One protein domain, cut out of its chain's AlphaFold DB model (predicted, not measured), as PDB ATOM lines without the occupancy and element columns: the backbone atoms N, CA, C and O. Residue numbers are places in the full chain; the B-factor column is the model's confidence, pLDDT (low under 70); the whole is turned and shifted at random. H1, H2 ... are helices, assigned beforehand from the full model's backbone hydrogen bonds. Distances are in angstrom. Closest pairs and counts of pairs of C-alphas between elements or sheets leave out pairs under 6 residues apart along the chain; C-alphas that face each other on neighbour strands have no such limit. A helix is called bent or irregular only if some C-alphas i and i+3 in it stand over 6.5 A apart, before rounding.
ATOM      1  N   VAL A   2      53.901  36.822  97.641       29.11
ATOM      2  CA  VAL A   2      54.044  36.423  96.216       29.11
ATOM      3  C   VAL A   2      55.506  36.329  95.746       29.11
ATOM      4  O   VAL A   2      55.889  35.324  95.164       29.11
ATOM      5  N   ALA A   3      56.368  37.295  96.096       31.81
ATOM      6  CA  ALA A   3      57.793  37.264  95.736       31.81
ATOM      7  C   ALA A   3      58.610  36.120  96.387       31.81
ATOM      8  O   ALA A   3      59.587  35.670  95.795       31.81
ATOM      9  N   SER A   4      58.236  35.628  97.581       35.16
ATOM     10  CA  SER A   4      58.920  34.468  98.186       35.16
ATOM     11  C   SER A   4      58.463  33.162  97.544       35.16
ATOM     12  O   SER A   4      59.286  32.286  97.307       35.16
ATOM     13  N   THR A   5      57.180  33.062  97.183       42.69
ATOM     14  CA  THR A   5      56.644  31.939  96.403       42.69
ATOM     15  C   THR A   5      57.264  31.890  95.001       42.69
ATOM     16  O   THR A   5      57.580  30.811  94.514       42.69
ATOM     17  N   PHE A   6      57.522  33.053  94.392       44.12
ATOM     18  CA  PHE A   6      58.121  33.198  93.058       44.12
ATOM     19  C   PHE A   6      59.542  32.622  92.964       44.12
ATOM     20  O   PHE A   6      59.885  31.990  91.971       44.12
ATOM     21  N   ASN A   7      60.363  32.799  94.005       45.16
ATOM     22  CA  ASN A   7      61.730  32.267  94.033       45.16
ATOM     23  C   ASN A   7      61.780  30.770  94.376       45.16
ATOM     24  O   ASN A   7      62.720  30.078  93.990       45.16
ATOM     25  N   GLU A   8      60.786  30.256  95.106       49.06
ATOM     26  CA  GLU A   8      60.742  28.846  95.498       49.06
ATOM     27  C   GLU A   8      60.062  27.945  94.465       49.06
ATOM     28  O   GLU A   8      60.413  26.771  94.390       49.06
ATOM     29  N   LEU A   9      59.123  28.450  93.657       46.28
ATOM     30  CA  LEU A   9      58.372  27.633  92.697       46.28
ATOM     31  C   LEU A   9      59.276  26.929  91.661       46.28
ATOM     32  O   LEU A   9      59.110  25.720  91.486       46.28
ATOM     33  N   PRO A  10      60.273  27.597  91.035       49.06
ATOM     34  CA  PRO A  10      61.204  26.930  90.123       49.06
ATOM     35  C   PRO A  10      62.008  25.832  90.829       49.06
ATOM     36  O   PRO A  10      62.127  24.726  90.310       49.06
ATOM     37  N   LEU A  11      62.462  26.091  92.062       58.69
ATOM     38  CA  LEU A  11      63.208  25.132  92.882       58.69
ATOM     39  C   LEU A  11      62.338  23.954  93.347       58.69
ATOM     40  O   LEU A  11      62.827  22.834  93.475       58.69
ATOM     41  N   GLN A  12      61.049  24.173  93.613       55.09
ATOM     42  CA  GLN A  12      60.105  23.109  93.958       55.09
ATOM     43  C   GLN A  12      59.780  22.237  92.740       55.09
ATOM     44  O   GLN A  12      59.747  21.014  92.874       55.09
ATOM     45  N   LEU A  13      59.609  22.839  91.558       47.78
ATOM     46  CA  LEU A  13      59.444  22.122  90.289       47.78
ATOM     47  C   LEU A  13      60.710  21.343  89.905       47.78
ATOM     48  O   LEU A  13      60.618  20.254  89.342       47.78
ATOM     49  N   GLU A  14      61.895  21.869  90.210       53.78
ATOM     50  CA  GLU A  14      63.176  21.190  89.996       53.78
ATOM     51  C   GLU A  14      63.356  20.007  90.958       53.78
ATOM     52  O   GLU A  14      63.667  18.900  90.523       53.78
ATOM     53  N   ARG A  15      63.042  20.184  92.248       66.62
ATOM     54  CA  ARG A  15      63.064  19.093  93.241       66.62
ATOM     55  C   ARG A  15      62.072  17.979  92.914       66.62
ATOM     56  O   ARG A  15      62.411  16.814  93.100       66.62
ATOM     57  N   HIS A  16      60.874  18.311  92.432       47.75
ATOM     58  CA  HIS A  16      59.890  17.306  92.017       47.75
ATOM     59  C   HIS A  16      60.328  16.548  90.760       47.75
ATOM     60  O   HIS A  16      60.200  15.329  90.728       47.75
ATOM     61  N   SER A  17      60.900  17.244  89.774       46.53
ATOM     62  CA  SER A  17      61.491  16.625  88.579       46.53
ATOM     63  C   SER A  17      62.618  15.661  88.950       46.53
ATOM     64  O   SER A  17      62.572  14.499  88.571       46.53
ATOM     65  N   MET A  18      63.567  16.094  89.788       58.84
ATOM     66  CA  MET A  18      64.664  15.237  90.254       58.84
ATOM     67  C   MET A  18      64.169  14.046  91.088       58.84
ATOM     68  O   MET A  18      64.752  12.966  91.026       58.84
ATOM     69  N   ALA A  19      63.097  14.217  91.867       57.69
ATOM     70  CA  ALA A  19      62.485  13.127  92.624       57.69
ATOM     71  C   ALA A  19      61.774  12.107  91.716       57.69
ATOM     72  O   ALA A  19      61.818  10.916  92.013       57.69
ATOM     73  N   LEU A  20      61.157  12.550  90.615       45.28
ATOM     74  CA  LEU A  20      60.543  11.674  89.611       45.28
ATOM     75  C   LEU A  20      61.602  10.915  88.802       45.28
ATOM     76  O   LEU A  20      61.474   9.703  88.645       45.28
ATOM     77  N   ASP A  21      62.691  11.576  88.401       48.97
ATOM     78  CA  ASP A  21      63.826  10.925  87.734       48.97
ATOM     79  C   ASP A  21      64.499   9.886  88.649       48.97
ATOM     80  O   ASP A  21      64.856   8.788  88.212       48.97
ATOM     81  N   ALA A  22      64.615  10.189  89.948       58.03
ATOM     82  CA  ALA A  22      65.126   9.264  90.961       58.03
ATOM     83  C   ALA A  22      64.163   8.096  91.250       58.03
ATOM     84  O   ALA A  22      64.613   6.983  91.518       58.03
ATOM     85  N   ALA A  23      62.847   8.321  91.183       50.31
ATOM     86  CA  ALA A  23      61.841   7.273  91.347       50.31
ATOM     87  C   ALA A  23      61.769   6.343  90.123       50.31
ATOM     88  O   ALA A  23      61.657   5.133  90.288       50.31
ATOM     89  N   GLU A  49      54.876  13.346  76.915       90.56
ATOM     90  CA  GLU A  49      55.692  13.135  78.101       90.56
ATOM     91  C   GLU A  49      55.418  14.237  79.134       90.56
ATOM     92  O   GLU A  49      55.372  15.428  78.821       90.56
ATOM     93  N   GLU A  50      55.273  13.843  80.400       94.12
ATOM     94  CA  GLU A  50      55.113  14.765  81.532       94.12
ATOM     95  C   GLU A  50      56.246  15.807  81.588       94.12
ATOM     96  O   GLU A  50      56.011  16.979  81.896       94.12
ATOM     97  N   ALA A  51      57.455  15.412  81.171       93.56
ATOM     98  CA  ALA A  51      58.611  16.288  81.027       93.56
ATOM     99  C   ALA A  51      58.358  17.473  80.076       93.56
ATOM    100  O   ALA A  51      58.798  18.587  80.367       93.56
ATOM    101  N   SER A  52      57.612  17.277  78.981       95.00
ATOM    102  CA  SER A  52      57.278  18.349  78.036       95.00
ATOM    103  C   SER A  52      56.361  19.393  78.674       95.00
ATOM    104  O   SER A  52      56.598  20.589  78.529       95.00
ATOM    105  N   VAL A  53      55.357  18.961  79.446       95.94
ATOM    106  CA  VAL A  53      54.454  19.873  80.170       95.94
ATOM    107  C   VAL A  53      55.222  20.679  81.219       95.94
ATOM    108  O   VAL A  53      55.066  21.897  81.292       95.94
ATOM    109  N   ILE A  54      56.088  20.025  82.000       95.75
ATOM    110  CA  ILE A  54      56.933  20.699  82.998       95.75
ATOM    111  C   ILE A  54      57.852  21.720  82.322       95.75
ATOM    112  O   ILE A  54      57.995  22.838  82.817       95.75
ATOM    113  N   HIS A  55      58.472  21.352  81.200       95.31
ATOM    114  CA  HIS A  55      59.355  22.242  80.457       95.31
ATOM    115  C   HIS A  55      58.613  23.493  79.965       95.31
ATOM    116  O   HIS A  55      59.057  24.605  80.247       95.31
ATOM    117  N   LEU A  56      57.445  23.330  79.340       96.44
ATOM    118  CA  LEU A  56      56.636  24.448  78.848       96.44
ATOM    119  C   LEU A  56      56.160  25.368  79.982       96.44
ATOM    120  O   LEU A  56      56.232  26.588  79.854       96.44
ATOM    121  N   LEU A  57      55.744  24.809  81.125       96.31
ATOM    122  CA  LEU A  57      55.387  25.604  82.307       96.31
ATOM    123  C   LEU A  57      56.586  26.390  82.853       96.31
ATOM    124  O   LEU A  57      56.428  27.535  83.274       96.31
ATOM    125  N   ARG A  58      57.791  25.805  82.838       95.25
ATOM    126  CA  ARG A  58      59.016  26.502  83.254       95.25
ATOM    127  C   ARG A  58      59.356  27.652  82.315       95.25
ATOM    128  O   ARG A  58      59.680  28.719  82.822       95.25
ATOM    129  N   VAL A  59      59.257  27.460  80.997       95.12
ATOM    130  CA  VAL A  59      59.471  28.531  80.005       95.12
ATOM    131  C   VAL A  59      58.483  29.677  80.245       95.12
ATOM    132  O   VAL A  59      58.897  30.827  80.392       95.12
ATOM    133  N   LEU A  60      57.196  29.350  80.410       95.38
ATOM    134  CA  LEU A  60      56.135  30.327  80.660       95.38
ATOM    135  C   LEU A  60      56.383  31.150  81.942       95.38
ATOM    136  O   LEU A  60      56.251  32.374  81.943       95.38
ATOM    137  N   VAL A  61      56.779  30.494  83.040       95.69
ATOM    138  CA  VAL A  61      57.060  31.159  84.327       95.69
ATOM    139  C   VAL A  61      58.379  31.937  84.301       95.69
ATOM    140  O   VAL A  61      58.458  33.016  84.889       95.69
ATOM    141  N   ALA A  62      59.414  31.418  83.635       93.62
ATOM    142  CA  ALA A  62      60.729  32.052  83.575       93.62
ATOM    143  C   ALA A  62      60.681  33.395  82.840       93.62
ATOM    144  O   ALA A  62      61.238  34.372  83.335       93.62
ATOM    145  N   GLU A  63      59.965  33.482  81.717       88.88
ATOM    146  CA  GLU A  63      59.783  34.756  81.007       88.88
ATOM    147  C   GLU A  63      58.845  35.726  81.738       88.88
ATOM    148  O   GLU A  63      58.965  36.943  81.586       88.88
ATOM    149  N   ALA A  64      57.939  35.223  82.581       84.81
ATOM    150  CA  ALA A  64      57.157  36.072  83.474       84.81
ATOM    151  C   ALA A  64      57.999  36.631  84.639       84.81
ATOM    152  O   ALA A  64      57.596  37.598  85.289       84.81
ATOM    153  N   ALA A  65      59.178  36.082  84.937       85.62
ATOM    154  CA  ALA A  65      60.030  36.681  85.954       85.62
ATOM    155  C   ALA A  65      60.444  38.104  85.519       85.62
ATOM    156  O   ALA A  65      60.762  38.328  84.350       85.62
ATOM    157  N   PRO A  66      60.437  39.104  86.427       76.12
ATOM    158  CA  PRO A  66      61.043  40.394  86.117       76.12
ATOM    159  C   PRO A  66      62.466  40.143  85.614       76.12
ATOM    160  O   PRO A  66      63.151  39.325  86.235       76.12
ATOM    161  N   ASP A  90      64.886  28.205  72.273       83.94
ATOM    162  CA  ASP A  90      64.235  28.661  71.036       83.94
ATOM    163  C   ASP A  90      62.709  28.787  71.165       83.94
ATOM    164  O   ASP A  90      62.085  29.460  70.348       83.94
ATOM    165  N   VAL A  91      62.096  28.169  72.183       88.38
ATOM    166  CA  VAL A  91      60.651  28.284  72.421       88.38
ATOM    167  C   VAL A  91      60.370  29.557  73.208       88.38
ATOM    168  O   VAL A  91      60.735  29.670  74.378       88.38
ATOM    169  N   THR A  92      59.679  30.499  72.578       94.06
ATOM    170  CA  THR A  92      59.226  31.731  73.239       94.06
ATOM    171  C   THR A  92      58.109  31.443  74.250       94.06
ATOM    172  O   THR A  92      57.365  30.471  74.109       94.06
ATOM    173  N   CYS A  93      57.914  32.303  75.257       94.12
ATOM    174  CA  CYS A  93      56.777  32.183  76.188       94.12
ATOM    175  C   CYS A  93      55.417  32.152  75.484       94.12
ATOM    176  O   CYS A  93      54.523  31.419  75.906       94.12
ATOM    177  N   GLU A  94      55.259  32.905  74.393       94.81
ATOM    178  CA  GLU A  94      54.028  32.888  73.603       94.81
ATOM    179  C   GLU A  94      53.793  31.512  72.964       94.81
ATOM    180  O   GLU A  94      52.701  30.960  73.095       94.81
ATOM    181  N   GLU A  95      54.815  30.913  72.346       96.25
ATOM    182  CA  GLU A  95      54.726  29.569  71.760       96.25
ATOM    183  C   GLU A  95      54.506  28.501  72.834       96.25
ATOM    184  O   GLU A  95      53.647  27.631  72.672       96.25
ATOM    185  N   ALA A  96      55.222  28.592  73.959       96.31
ATOM    186  CA  ALA A  96      55.050  27.678  75.081       96.31
ATOM    187  C   ALA A  96      53.627  27.744  75.645       96.31
ATOM    188  O   ALA A  96      53.002  26.714  75.904       96.31
ATOM    189  N   GLY A  97      53.096  28.958  75.791       96.06
ATOM    190  CA  GLY A  97      51.726  29.192  76.209       96.06
ATOM    191  C   GLY A  97      50.708  28.646  75.209       96.06
ATOM    192  O   GLY A  97      49.770  27.973  75.626       96.06
ATOM    193  N   CYS A  98      50.885  28.885  73.904       96.50
ATOM    194  CA  CYS A  98      49.979  28.363  72.873       96.50
ATOM    195  C   CYS A  98      49.929  26.830  72.903       96.50
ATOM    196  O   CYS A  98      48.847  26.249  72.905       96.50
ATOM    197  N   LEU A  99      51.087  26.171  73.022       96.69
ATOM    198  CA  LEU A  99      51.154  24.715  73.152       96.69
ATOM    199  C   LEU A  99      50.438  24.219  74.414       96.69
ATOM    200  O   LEU A  99      49.719  23.222  74.360       96.69
ATOM    201  N   LEU A 100      50.599  24.907  75.551       96.94
ATOM    202  CA  LEU A 100      49.874  24.578  76.783       96.94
ATOM    203  C   LEU A 100      48.362  24.772  76.627       96.94
ATOM    204  O   LEU A 100      47.597  23.935  77.110       96.94
ATOM    205  N   TRP A 101      47.928  25.822  75.931       97.38
ATOM    206  CA  TRP A 101      46.519  26.071  75.648       97.38
ATOM    207  C   TRP A 101      45.924  24.938  74.803       97.38
ATOM    208  O   TRP A 101      44.951  24.313  75.235       97.38
ATOM    209  N   ASP A 102      46.550  24.574  73.687       96.94
ATOM    210  CA  ASP A 102      46.080  23.483  72.824       96.94
ATOM    211  C   ASP A 102      46.044  22.139  73.568       96.94
ATOM    212  O   ASP A 102      45.058  21.399  73.525       96.94
ATOM    213  N   MET A 103      47.101  21.835  74.324       96.12
ATOM    214  CA  MET A 103      47.195  20.606  75.112       96.12
ATOM    215  C   MET A 103      46.156  20.532  76.233       96.12
ATOM    216  O   MET A 103      45.648  19.449  76.523       96.12
ATOM    217  N   SER A 104      45.815  21.662  76.857       96.50
ATOM    218  CA  SER A 104      44.845  21.705  77.957       96.50
ATOM    219  C   SER A 104      43.420  21.334  77.537       96.50
ATOM    220  O   SER A 104      42.620  20.960  78.392       96.50
ATOM    221  N   ALA A 105      43.100  21.361  76.236       95.12
ATOM    222  CA  ALA A 105      41.833  20.846  75.717       95.12
ATOM    223  C   ALA A 105      41.740  19.306  75.805       95.12
ATOM    224  O   ALA A 105      40.646  18.738  75.815       95.12
ATOM    225  N   SER A 106      42.877  18.609  75.901       95.50
ATOM    226  CA  SER A 106      42.931  17.157  76.069       95.50
ATOM    227  C   SER A 106      42.815  16.772  77.541       95.50
ATOM    228  O   SER A 106      43.686  17.075  78.356       95.50
ATOM    229  N   ARG A 107      41.763  16.024  77.890       94.75
ATOM    230  CA  ARG A 107      41.504  15.566  79.264       94.75
ATOM    231  C   ARG A 107      42.712  14.878  79.931       94.75
ATOM    232  O   ARG A 107      43.066  15.292  81.036       94.75
ATOM    233  N   PRO A 108      43.369  13.862  79.342       95.31
ATOM    234  CA  PRO A 108      44.529  13.235  79.979       95.31
ATOM    235  C   PRO A 108      45.704  14.205  80.187       95.31
ATOM    236  O   PRO A 108      46.317  14.184  81.254       95.31
ATOM    237  N   VAL A 109      45.964  15.120  79.247       95.69
ATOM    238  CA  VAL A 109      47.054  16.104  79.380       95.69
ATOM    239  C   VAL A 109      46.722  17.162  80.427       95.69
ATOM    240  O   VAL A 109      47.558  17.463  81.273       95.69
ATOM    241  N   ALA A 110      45.480  17.646  80.472       96.12
ATOM    242  CA  ALA A 110      44.997  18.532  81.528       96.12
ATOM    243  C   ALA A 110      45.187  17.914  82.926       96.12
ATOM    244  O   ALA A 110      45.590  18.596  83.866       96.12
ATOM    245  N   ARG A 111      44.976  16.596  83.075       95.56
ATOM    246  CA  ARG A 111      45.247  15.882  84.335       95.56
ATOM    247  C   ARG A 111      46.737  15.923  84.700       95.56
ATOM    248  O   ARG A 111      47.062  16.132  85.868       95.56
ATOM    249  N   VAL A 112      47.631  15.749  83.725       96.00
ATOM    250  CA  VAL A 112      49.091  15.873  83.912       96.00
ATOM    251  C   VAL A 112      49.479  17.312  84.272       96.00
ATOM    252  O   VAL A 112      50.239  17.515  85.216       96.00
ATOM    253  N   MET A 113      48.906  18.315  83.604       97.19
ATOM    254  CA  MET A 113      49.115  19.736  83.911       97.19
ATOM    255  C   MET A 113      48.738  20.065  85.362       97.19
ATOM    256  O   MET A 113      49.515  20.699  86.075       97.19
ATOM    257  N   LEU A 114      47.588  19.581  85.844       96.25
ATOM    258  CA  LEU A 114      47.170  19.790  87.235       96.25
ATOM    259  C   LEU A 114      48.099  19.112  88.247       96.25
ATOM    260  O   LEU A 114      48.426  19.720  89.265       96.25
ATOM    261  N   ARG A 115      48.562  17.886  87.968       96.12
ATOM    262  CA  ARG A 115      49.555  17.199  88.818       96.12
ATOM    263  C   ARG A 115      50.858  17.994  88.930       96.12
ATOM    264  O   ARG A 115      51.469  18.009  89.994       96.12
ATOM    265  N   ASN A 116      51.219  18.713  87.868       96.31
ATOM    266  CA  ASN A 116      52.415  19.549  87.786       96.31
ATOM    267  C   ASN A 116      52.178  21.016  88.170       96.31
ATOM    268  O   ASN A 116      52.965  21.883  87.793       96.31
ATOM    269  N   ARG A 117      51.122  21.306  88.945       96.38
ATOM    270  CA  ARG A 117      50.836  22.652  89.475       96.38
ATOM    271  C   ARG A 117      50.708  23.727  88.388       96.38
ATOM    272  O   ARG A 117      51.092  24.880  88.589       96.38
ATOM    273  N   ALA A 118      50.145  23.366  87.230       95.75
ATOM    274  CA  ALA A 118      49.912  24.319  86.145       95.75
ATOM    275  C   ALA A 118      49.054  25.511  86.590       95.75
ATOM    276  O   ALA A 118      49.291  26.620  86.134       95.75
ATOM    277  N   LEU A 119      48.101  25.319  87.512       95.75
ATOM    278  CA  LEU A 119      47.277  26.418  88.025       95.75
ATOM    279  C   LEU A 119      48.119  27.472  88.755       95.75
ATOM    280  O   LEU A 119      47.916  28.659  88.548       95.75
ATOM    281  N   GLU A 120      49.059  27.057  89.608       95.56
ATOM    282  CA  GLU A 120      49.983  27.948  90.325       95.56
ATOM    283  C   GLU A 120      50.889  28.689  89.346       95.56
ATOM    284  O   GLU A 120      51.096  29.891  89.483       95.56
ATOM    285  N   ALA A 121      51.409  27.981  88.342       95.69
ATOM    286  CA  ALA A 121      52.228  28.587  87.301       95.69
ATOM    287  C   ALA A 121      51.437  29.637  86.499       95.69
ATOM    288  O   ALA A 121      51.904  30.764  86.344       95.69
ATOM    289  N   LEU A 122      50.221  29.304  86.050       95.12
ATOM    290  CA  LEU A 122      49.346  30.217  85.309       95.12
ATOM    291  C   LEU A 122      48.953  31.438  86.144       95.12
ATOM    292  O   LEU A 122      48.992  32.553  85.639       95.12
ATOM    293  N   GLU A 123      48.626  31.257  87.423       94.25
ATOM    294  CA  GLU A 123      48.304  32.351  88.346       94.25
ATOM    295  C   GLU A 123      49.458  33.347  88.483       94.25
ATOM    296  O   GLU A 123      49.257  34.558  88.388       94.25
ATOM    297  N   VAL A 124      50.680  32.835  88.635       94.56
ATOM    298  CA  VAL A 124      51.898  33.645  88.712       94.56
ATOM    299  C   VAL A 124      52.124  34.437  87.420       94.56
ATOM    300  O   VAL A 124      52.426  35.633  87.471       94.56
ATOM    301  N   VAL A 125      51.948  33.794  86.263       95.12
ATOM    302  CA  VAL A 125      52.108  34.437  84.952       95.12
ATOM    303  C   VAL A 125      51.027  35.498  84.735       95.12
ATOM    304  O   VAL A 125      51.357  36.627  84.381       95.12
ATOM    305  N   ILE A 126      49.757  35.193  85.021       94.56
ATOM    306  CA  ILE A 126      48.626  36.128  84.901       94.56
ATOM    307  C   ILE A 126      48.849  37.360  85.782       94.56
ATOM    308  O   ILE A 126      48.774  38.485  85.286       94.56
ATOM    309  N   ALA A 127      49.182  37.165  87.062       92.56
ATOM    310  CA  ALA A 127      49.454  38.258  87.994       92.56
ATOM    311  C   ALA A 127      50.559  39.186  87.468       92.56
ATOM    312  O   ALA A 127      50.445  40.412  87.533       92.56
ATOM    313  N   ARG A 128      51.619  38.602  86.894       93.81
ATOM    314  CA  ARG A 128      52.705  39.370  86.297       93.81
ATOM    315  C   ARG A 128      52.258  40.139  85.061       93.81
ATOM    316  O   ARG A 128      52.566  41.324  84.967       93.81
ATOM    317  N   GLN A 129      51.583  39.497  84.110       93.56
ATOM    318  CA  GLN A 129      51.181  40.177  82.878       93.56
ATOM    319  C   GLN A 129      50.211  41.324  83.178       93.56
ATOM    320  O   GLN A 129      50.346  42.404  82.607       93.56
ATOM    321  N   LEU A 130      49.313  41.152  84.156       90.56
ATOM    322  CA  LEU A 130      48.473  42.235  84.670       90.56
ATOM    323  C   LEU A 130      49.301  43.391  85.246       90.56
ATOM    324  O   LEU A 130      49.025  44.548  84.933       90.56
ATOM    325  N   GLN A 131      50.346  43.096  86.025       91.00
ATOM    326  CA  GLN A 131      51.267  44.114  86.533       91.00
ATOM    327  C   GLN A 131      52.001  44.850  85.397       91.00
ATOM    328  O   GLN A 131      52.113  46.071  85.443       91.00
ATOM    329  N   VAL A 132      52.470  44.140  84.365       90.31
ATOM    330  CA  VAL A 132      53.140  44.744  83.196       90.31
ATOM    331  C   VAL A 132      52.195  45.677  82.434       90.31
ATOM    332  O   VAL A 132      52.619  46.747  81.992       90.31
ATOM    333  N   CYS A 133      50.918  45.304  82.304       90.50
ATOM    334  CA  CYS A 133      49.893  46.184  81.746       90.50
ATOM    335  C   CYS A 133      49.696  47.438  82.620       90.50
ATOM    336  O   CYS A 133      49.730  48.548  82.093       90.50
ATOM    337  N   ALA A 134      49.570  47.275  83.943       88.12
ATOM    338  CA  ALA A 134      49.316  48.373  84.882       88.12
ATOM    339  C   ALA A 134      50.489  49.369  85.006       88.12
ATOM    340  O   ALA A 134      50.296  50.580  84.995       88.12
ATOM    341  N   GLU A 135      51.736  48.890  85.053       90.19
ATOM    342  CA  GLU A 135      52.922  49.763  85.112       90.19
ATOM    343  C   GLU A 135      53.034  50.678  83.878       90.19
ATOM    344  O   GLU A 135      53.666  51.737  83.917       90.19
ATOM    345  N   ARG A 136      52.422  50.280  82.759       85.44
ATOM    346  CA  ARG A 136      52.469  51.032  81.504       85.44
ATOM    347  C   ARG A 136      51.278  51.952  81.295       85.44
ATOM    348  O   ARG A 136      51.476  53.010  80.698       85.44
ATOM    349  N   SER A 137      50.100  51.626  81.825       80.81
ATOM    350  CA  SER A 137      48.971  52.565  81.831       80.81
ATOM    351  C   SER A 137      49.328  53.850  82.591       80.81
ATOM    352  O   SER A 137      49.061  54.949  82.106       80.81
ATOM    353  N   ASP A 138      50.067  53.736  83.700       74.88
ATOM    354  CA  ASP A 138      50.416  54.879  84.557       74.88
ATOM    355  C   ASP A 138      51.470  55.824  83.955       74.88
ATOM    356  O   ASP A 138      51.567  56.992  84.340       74.88
ATOM    357  N   THR A 139      52.277  55.357  82.998       65.44
ATOM    358  CA  THR A 139      53.454  56.116  82.532       65.44
ATOM    359  C   THR A 139      53.214  56.986  81.300       65.44
ATOM    360  O   THR A 139      54.089  57.791  80.972       65.44
ATOM    361  N   THR A 140      52.063  56.893  80.615       54.66
ATOM    362  CA  THR A 140      51.941  57.499  79.268       54.66
ATOM    363  C   THR A 140      50.689  58.303  78.910       54.66
ATOM    364  O   THR A 140      50.692  58.889  77.829       54.66
ATOM    365  N   GLN A 172      54.836  49.970  72.328       86.44
ATOM    366  CA  GLN A 172      53.588  49.196  72.402       86.44
ATOM    367  C   GLN A 172      53.801  47.676  72.399       86.44
ATOM    368  O   GLN A 172      53.030  46.965  73.043       86.44
ATOM    369  N   ARG A 173      54.868  47.173  71.755       88.75
ATOM    370  CA  ARG A 173      55.137  45.725  71.632       88.75
ATOM    371  C   ARG A 173      55.034  44.944  72.952       88.75
ATOM    372  O   ARG A 173      54.289  43.977  72.976       88.75
ATOM    373  N   PRO A 174      55.668  45.354  74.067       88.94
ATOM    374  CA  PRO A 174      55.602  44.552  75.290       88.94
ATOM    375  C   PRO A 174      54.220  44.542  75.959       88.94
ATOM    376  O   PRO A 174      53.909  43.583  76.652       88.94
ATOM    377  N   VAL A 175      53.378  45.565  75.741       89.38
ATOM    378  CA  VAL A 175      51.976  45.536  76.213       89.38
ATOM    379  C   VAL A 175      51.176  44.537  75.389       89.38
ATOM    380  O   VAL A 175      50.433  43.745  75.951       89.38
ATOM    381  N   GLN A 176      51.359  44.542  74.066       89.31
ATOM    382  CA  GLN A 176      50.697  43.589  73.173       89.31
ATOM    383  C   GLN A 176      51.115  42.149  73.491       89.31
ATOM    384  O   GLN A 176      50.252  41.288  73.625       89.31
ATOM    385  N   THR A 177      52.409  41.901  73.708       90.62
ATOM    386  CA  THR A 177      52.911  40.591  74.145       90.62
ATOM    387  C   THR A 177      52.331  40.192  75.504       90.62
ATOM    388  O   THR A 177      51.880  39.062  75.660       90.62
ATOM    389  N   ALA A 178      52.260  41.112  76.474       91.44
ATOM    390  CA  ALA A 178      51.668  40.828  77.783       91.44
ATOM    391  C   ALA A 178      50.176  40.472  77.694       91.44
ATOM    392  O   ALA A 178      49.735  39.503  78.311       91.44
ATOM    393  N   LEU A 179      49.403  41.214  76.892       90.31
ATOM    394  CA  LEU A 179      47.989  40.926  76.642       90.31
ATOM    395  C   LEU A 179      47.800  39.576  75.944       90.31
ATOM    396  O   LEU A 179      46.908  38.822  76.323       90.31
ATOM    397  N   ARG A 180      48.669  39.243  74.985       92.19
ATOM    398  CA  ARG A 180      48.629  37.959  74.282       92.19
ATOM    399  C   ARG A 180      48.938  36.783  75.209       92.19
ATOM    400  O   ARG A 180      48.195  35.808  75.224       92.19
ATOM    401  N   ILE A 181      49.979  36.886  76.036       93.38
ATOM    402  CA  ILE A 181      50.306  35.858  77.040       93.38
ATOM    403  C   ILE A 181      49.159  35.704  78.044       93.38
ATOM    404  O   ILE A 181      48.819  34.585  78.427       93.38
ATOM    405  N   LEU A 182      48.537  36.809  78.461       92.31
ATOM    406  CA  LEU A 182      47.387  36.778  79.356       92.31
ATOM    407  C   LEU A 182      46.205  36.024  78.732       92.31
ATOM    408  O   LEU A 182      45.656  35.135  79.375       92.31
ATOM    409  N   GLU A 183      45.844  36.342  77.486       90.94
ATOM    410  CA  GLU A 183      44.782  35.660  76.739       90.94
ATOM    411  C   GLU A 183      45.022  34.147  76.698       90.94
ATOM    412  O   GLU A 183      44.120  33.372  77.018       90.94
ATOM    413  N   ILE A 184      46.256  33.745  76.388       92.31
ATOM    414  CA  ILE A 184      46.691  32.349  76.335       92.31
ATOM    415  C   ILE A 184      46.578  31.670  77.705       92.31
ATOM    416  O   ILE A 184      46.064  30.554  77.811       92.31
ATOM    417  N   CYS A 185      47.031  32.328  78.774       95.19
ATOM    418  CA  CYS A 185      46.965  31.773  80.125       95.19
ATOM    419  C   CYS A 185      45.517  31.590  80.588       95.19
ATOM    420  O   CYS A 185      45.186  30.576  81.203       95.19
ATOM    421  N   ILE A 186      44.652  32.550  80.269       91.31
ATOM    422  CA  ILE A 186      43.229  32.494  80.593       91.31
ATOM    423  C   ILE A 186      42.531  31.411  79.761       91.31
ATOM    424  O   ILE A 186      41.755  30.638  80.315       91.31
ATOM    425  N   GLY A 187      42.849  31.284  78.471       89.56
ATOM    426  CA  GLY A 187      42.338  30.208  77.617       89.56
ATOM    427  C   GLY A 187      42.767  28.819  78.102       89.56
ATOM    428  O   GLY A 187      41.954  27.898  78.176       89.56
ATOM    429  N   THR A 188      44.021  28.684  78.541       93.56
ATOM    430  CA  THR A 188      44.526  27.457  79.176       93.56
ATOM    431  C   THR A 188      43.764  27.157  80.468       93.56
ATOM    432  O   THR A 188      43.335  26.027  80.698       93.56
ATOM    433  N   LEU A 189      43.548  28.169  81.314       93.88
ATOM    434  CA  LEU A 189      42.785  28.037  82.554       93.88
ATOM    435  C   LEU A 189      41.333  27.611  82.287       93.88
ATOM    436  O   LEU A 189      40.835  26.711  82.962       93.88
ATOM    437  N   ALA A 190      40.684  28.207  81.283       88.19
ATOM    438  CA  ALA A 190      39.337  27.854  80.837       88.19
ATOM    439  C   ALA A 190      39.246  26.371  80.475       88.19
ATOM    440  O   ALA A 190      38.415  25.634  81.008       88.19
ATOM    441  N   ASN A 191      40.162  25.914  79.621       93.12
ATOM    442  CA  ASN A 191      40.231  24.525  79.194       93.12
ATOM    443  C   ASN A 191      40.487  23.577  80.370       93.12
ATOM    444  O   ASN A 191      39.840  22.534  80.457       93.12
ATOM    445  N   LEU A 192      41.367  23.932  81.312       93.62
ATOM    446  CA  LEU A 192      41.595  23.130  82.519       93.62
ATOM    447  C   LEU A 192      40.325  23.014  83.373       93.62
ATOM    448  O   LEU A 192      39.998  21.918  83.819       93.62
ATOM    449  N   ILE A 193      39.591  24.112  83.575       90.75
ATOM    450  CA  ILE A 193      38.328  24.132  84.331       90.75
ATOM    451  C   ILE A 193      37.275  23.238  83.660       90.75
ATOM    452  O   ILE A 193      36.619  22.446  84.339       90.75
ATOM    453  N   VAL A 194      37.139  23.328  82.333       87.81
ATOM    454  CA  VAL A 194      36.159  22.558  81.551       87.81
ATOM    455  C   VAL A 194      36.508  21.069  81.505       87.81
ATOM    456  O   VAL A 194      35.642  20.217  81.696       87.81
ATOM    457  N   THR A 195      37.773  20.729  81.257       90.94
ATOM    458  CA  THR A 195      38.205  19.333  81.079       90.94
ATOM    459  C   THR A 195      38.391  18.592  82.404       90.94
ATOM    460  O   THR A 195      38.274  17.360  82.450       90.94
ATOM    461  N   GLN A 196      38.675  19.317  83.490       93.69
ATOM    462  CA  GLN A 196      38.955  18.762  84.810       93.69
ATOM    463  C   GLN A 196      38.137  19.480  85.895       93.69
ATOM    464  O   GLN A 196      38.548  20.526  86.392       93.69
ATOM    465  N   PRO A 197      37.046  18.871  86.396       87.31
ATOM    466  CA  PRO A 197      36.245  19.449  87.480       87.31
ATOM    467  C   PRO A 197      37.049  19.772  88.754       87.31
ATOM    468  O   PRO A 197      36.725  20.707  89.482       87.31
ATOM    469  N   ALA A 198      38.135  19.033  89.013       88.75
ATOM    470  CA  ALA A 198      39.051  19.310  90.121       88.75
ATOM    471  C   ALA A 198      39.840  20.624  89.945       88.75
ATOM    472  O   ALA A 198      40.227  21.239  90.935       88.75
ATOM    473  N   ALA A 199      40.072  21.077  88.707       89.38
ATOM    474  CA  ALA A 199      40.647  22.395  88.454       89.38
ATOM    475  C   ALA A 199      39.670  23.493  88.868       89.38
ATOM    476  O   ALA A 199      40.078  24.453  89.508       89.38
ATOM    477  N   ALA A 200      38.379  23.327  88.562       85.50
ATOM    478  CA  ALA A 200      37.354  24.292  88.938       85.50
ATOM    479  C   ALA A 200      37.336  24.533  90.451       85.50
ATOM    480  O   ALA A 200      37.381  25.684  90.881       85.50
ATOM    481  N   THR A 201      37.343  23.463  91.253       84.50
ATOM    482  CA  THR A 201      37.375  23.556  92.719       84.50
ATOM    483  C   THR A 201      38.701  24.111  93.239       84.50
ATOM    484  O   THR A 201      38.700  24.914  94.171       84.50
ATOM    485  N   ALA A 202      39.829  23.743  92.624       87.56
ATOM    486  CA  ALA A 202      41.136  24.286  92.978       87.56
ATOM    487  C   ALA A 202      41.223  25.797  92.714       87.56
ATOM    488  O   ALA A 202      41.705  26.526  93.577       87.56
ATOM    489  N   VAL A 203      40.714  26.278  91.574       86.31
ATOM    490  CA  VAL A 203      40.654  27.712  91.255       86.31
ATOM    491  C   VAL A 203      39.681  28.434  92.185       86.31
ATOM    492  O   VAL A 203      40.008  29.515  92.663       86.31
ATOM    493  N   SER A 204      38.540  27.823  92.536       80.38
ATOM    494  CA  SER A 204      37.622  28.396  93.534       80.38
ATOM    495  C   SER A 204      38.294  28.663  94.875       80.38
ATOM    496  O   SER A 204      37.980  29.642  95.538       80.38
ATOM    497  N   GLY A 205      39.195  27.776  95.302       85.50
ATOM    498  CA  GLY A 205      39.930  27.935  96.556       85.50
ATOM    499  C   GLY A 205      40.959  29.069  96.527       85.50
ATOM    500  O   GLY A 205      41.517  29.402  97.572       85.50
ATOM    501  N   ARG A 206      41.225  29.660  95.355       85.56
ATOM    502  CA  ARG A 206      42.226  30.708  95.141       85.56
ATOM    503  C   ARG A 206      41.561  32.047  94.865       85.56
ATOM    504  O   ARG A 206      41.528  32.542  93.740       85.56
ATOM    505  N   ASN A 207      41.086  32.660  95.944       79.06
ATOM    506  CA  ASN A 207      40.461  33.984  95.917       79.06
ATOM    507  C   ASN A 207      41.353  35.054  95.261       79.06
ATOM    508  O   ASN A 207      40.827  36.001  94.689       79.06
ATOM    509  N   GLU A 208      42.681  34.919  95.325       82.06
ATOM    510  CA  GLU A 208      43.622  35.862  94.703       82.06
ATOM    511  C   GLU A 208      43.580  35.796  93.172       82.06
ATOM    512  O   GLU A 208      43.453  36.838  92.534       82.06
ATOM    513  N   LEU A 209      43.595  34.598  92.576       80.81
ATOM    514  CA  LEU A 209      43.442  34.423  91.129       80.81
ATOM    515  C   LEU A 209      42.092  34.954  90.637       80.81
ATOM    516  O   LEU A 209      42.038  35.662  89.634       80.81
ATOM    517  N   LEU A 210      41.011  34.672  91.369       78.50
ATOM    518  CA  LEU A 210      39.694  35.237  91.066       78.50
ATOM    519  C   LEU A 210      39.714  36.762  91.150       78.50
ATOM    520  O   LEU A 210      39.285  37.432  90.217       78.50
ATOM    521  N   ALA A 211      40.266  37.325  92.224       80.50
ATOM    522  CA  ALA A 211      40.375  38.768  92.390       80.50
ATOM    523  C   ALA A 211      41.230  39.424  91.295       80.50
ATOM    524  O   ALA A 211      40.916  40.541  90.893       80.50
ATOM    525  N   LEU A 212      42.272  38.745  90.803       80.94
ATOM    526  CA  LEU A 212      43.122  39.199  89.700       80.94
ATOM    527  C   LEU A 212      42.393  39.166  88.356       80.94
ATOM    528  O   LEU A 212      42.422  40.155  87.630       80.94
ATOM    529  N   LEU A 213      41.707  38.065  88.036       79.06
ATOM    530  CA  LEU A 213      40.902  37.950  86.813       79.06
ATOM    531  C   LEU A 213      39.750  38.955  86.798       79.06
ATOM    532  O   LEU A 213      39.369  39.462  85.747       79.06
ATOM    533  N   LEU A 214      39.208  39.246  87.977       76.56
ATOM    534  CA  LEU A 214      38.088  40.153  88.146       76.56
ATOM    535  C   LEU A 214      38.530  41.598  88.375       76.56
ATOM    536  O   LEU A 214      37.662  42.466  88.375       76.56
ATOM    537  N   GLN A 215      39.817  41.894  88.595       77.56
ATOM    538  CA  GLN A 215      40.287  43.227  88.989       77.56
ATOM    539  C   GLN A 215      39.907  44.284  87.935       77.56
ATOM    540  O   GLN A 215      39.966  44.007  86.737       77.56
ATOM    541  N   PRO A 216      39.482  45.496  88.345       51.09
ATOM    542  CA  PRO A 216      39.045  46.511  87.398       51.09
ATOM    543  C   PRO A 216      40.244  46.971  86.566       51.09
ATOM    544  O   PRO A 216      41.165  47.590  87.099       51.09
ATOM    545  N   ARG A 217      40.224  46.690  85.261       61.62
ATOM    546  CA  ARG A 217      41.030  47.442  84.294       61.62
ATOM    547  C   ARG A 217      40.365  48.802  84.099       61.62
ATOM    548  O   ARG A 217      39.139  48.885  84.056       61.62
ATOM    549  N   GLY A 218      41.157  49.869  84.106       52.97
ATOM    550  CA  GLY A 218      40.633  51.232  84.084       52.97
ATOM    551  C   GLY A 218      39.771  51.504  82.839       52.97
ATOM    552  O   GLY A 218      40.024  50.924  81.785       52.97
TER     553      GLY A 218
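Overview. This is residues 2 to 23, 49 to 66, 90 to 140 and 172 to 218 of the 918 residues of an uncharacterized protein of Volvox carteri f. nagariensis (UniProt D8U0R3). Four helices, H2, H3, H6 and H5, pack in a ring as an up-and-down bundle, with the kinked H1 alongside H2 and H5 as a loosely placed fifth member. The short H4 crosses one end of the four, and H7 and H8 fold back from the end of H6 so that H8 packs on H5. The printed part has 138 residues with eight named helices, H1 to H8 in chain order, and no named strand; the class is all helix. It is compact, with a radius of gyration of the C-alphas of 14.8 A, yet elongated in outline, spanning 52 by 30 by 28 A.

Along the chain. Find C-alpha 2 at (54.044, 36.423, 96.216); from there H1, residues 2 to 23, runs 30.6 A, with a kink of 30 degrees near residue 9. It is only just irregular: C-alphas 7 and 10 are 6.6 A apart. Next come H2, residues 50 to 64, 21.5 A long, H3, residues 93 to 104, and H4, residues 107 to 115. At C-alpha 118, (49.912, 24.319, 86.145), begins H5, residues 118 to 140, 33.9 A long. H6, residues 172 to 195, runs 34.7 A; H7 holds residues 197 to 204, and H8, residues 207 to 214, ends at (38.088, 40.153, 88.146).

Arrangement. Start at the hub, H6, which touches H3 at a shallow tilt of 16 degrees, the same way; C-alphas 101 and 188 are closest, 4.3 A. H6 touches H5 at 29 degrees, shallow, opposite ways, closest at Gln 129 and Ala 178, 5.2 A between C-alphas. H2 touches H5, C-alphas 64 and 125 at 5.5 A, and H3, C-alphas 60 and 93 at 4.9 A. With residues 50 to 54 alone, H2 touches H4, C-alphas 53 and 113 at 6.5 A. H1 is close to H2 but not clearly touching, C-alphas 10 and 58 at 7.2 A. H6 and H7 touch only at the corner, C-alphas 193 and 200 at 4.7 A. H8 touches residues 123 to 130 of H5, C-alphas 209 and 123 at 6.0 A. Every O i to N i+4 pair is within hydrogen-bond range in H2, H3, H4, H6, H7 and H8, against 16 of 18 in H1 and 16 of 19 in H5.

Size, cuts and confidence. The C-alphas farthest apart, of Ala 23 and Thr 140, are 52.6 A apart. Look for three cuts: C-alphas 23 and 49 are 15.7 A apart, 66 and 90 19.4 A, 140 and 172 10.9 A. The links printed whole are tight. Mean pLDDT of the printed part is 83.0; residues 2 to 23, 139 to 140 and 216 to 218 are under 70.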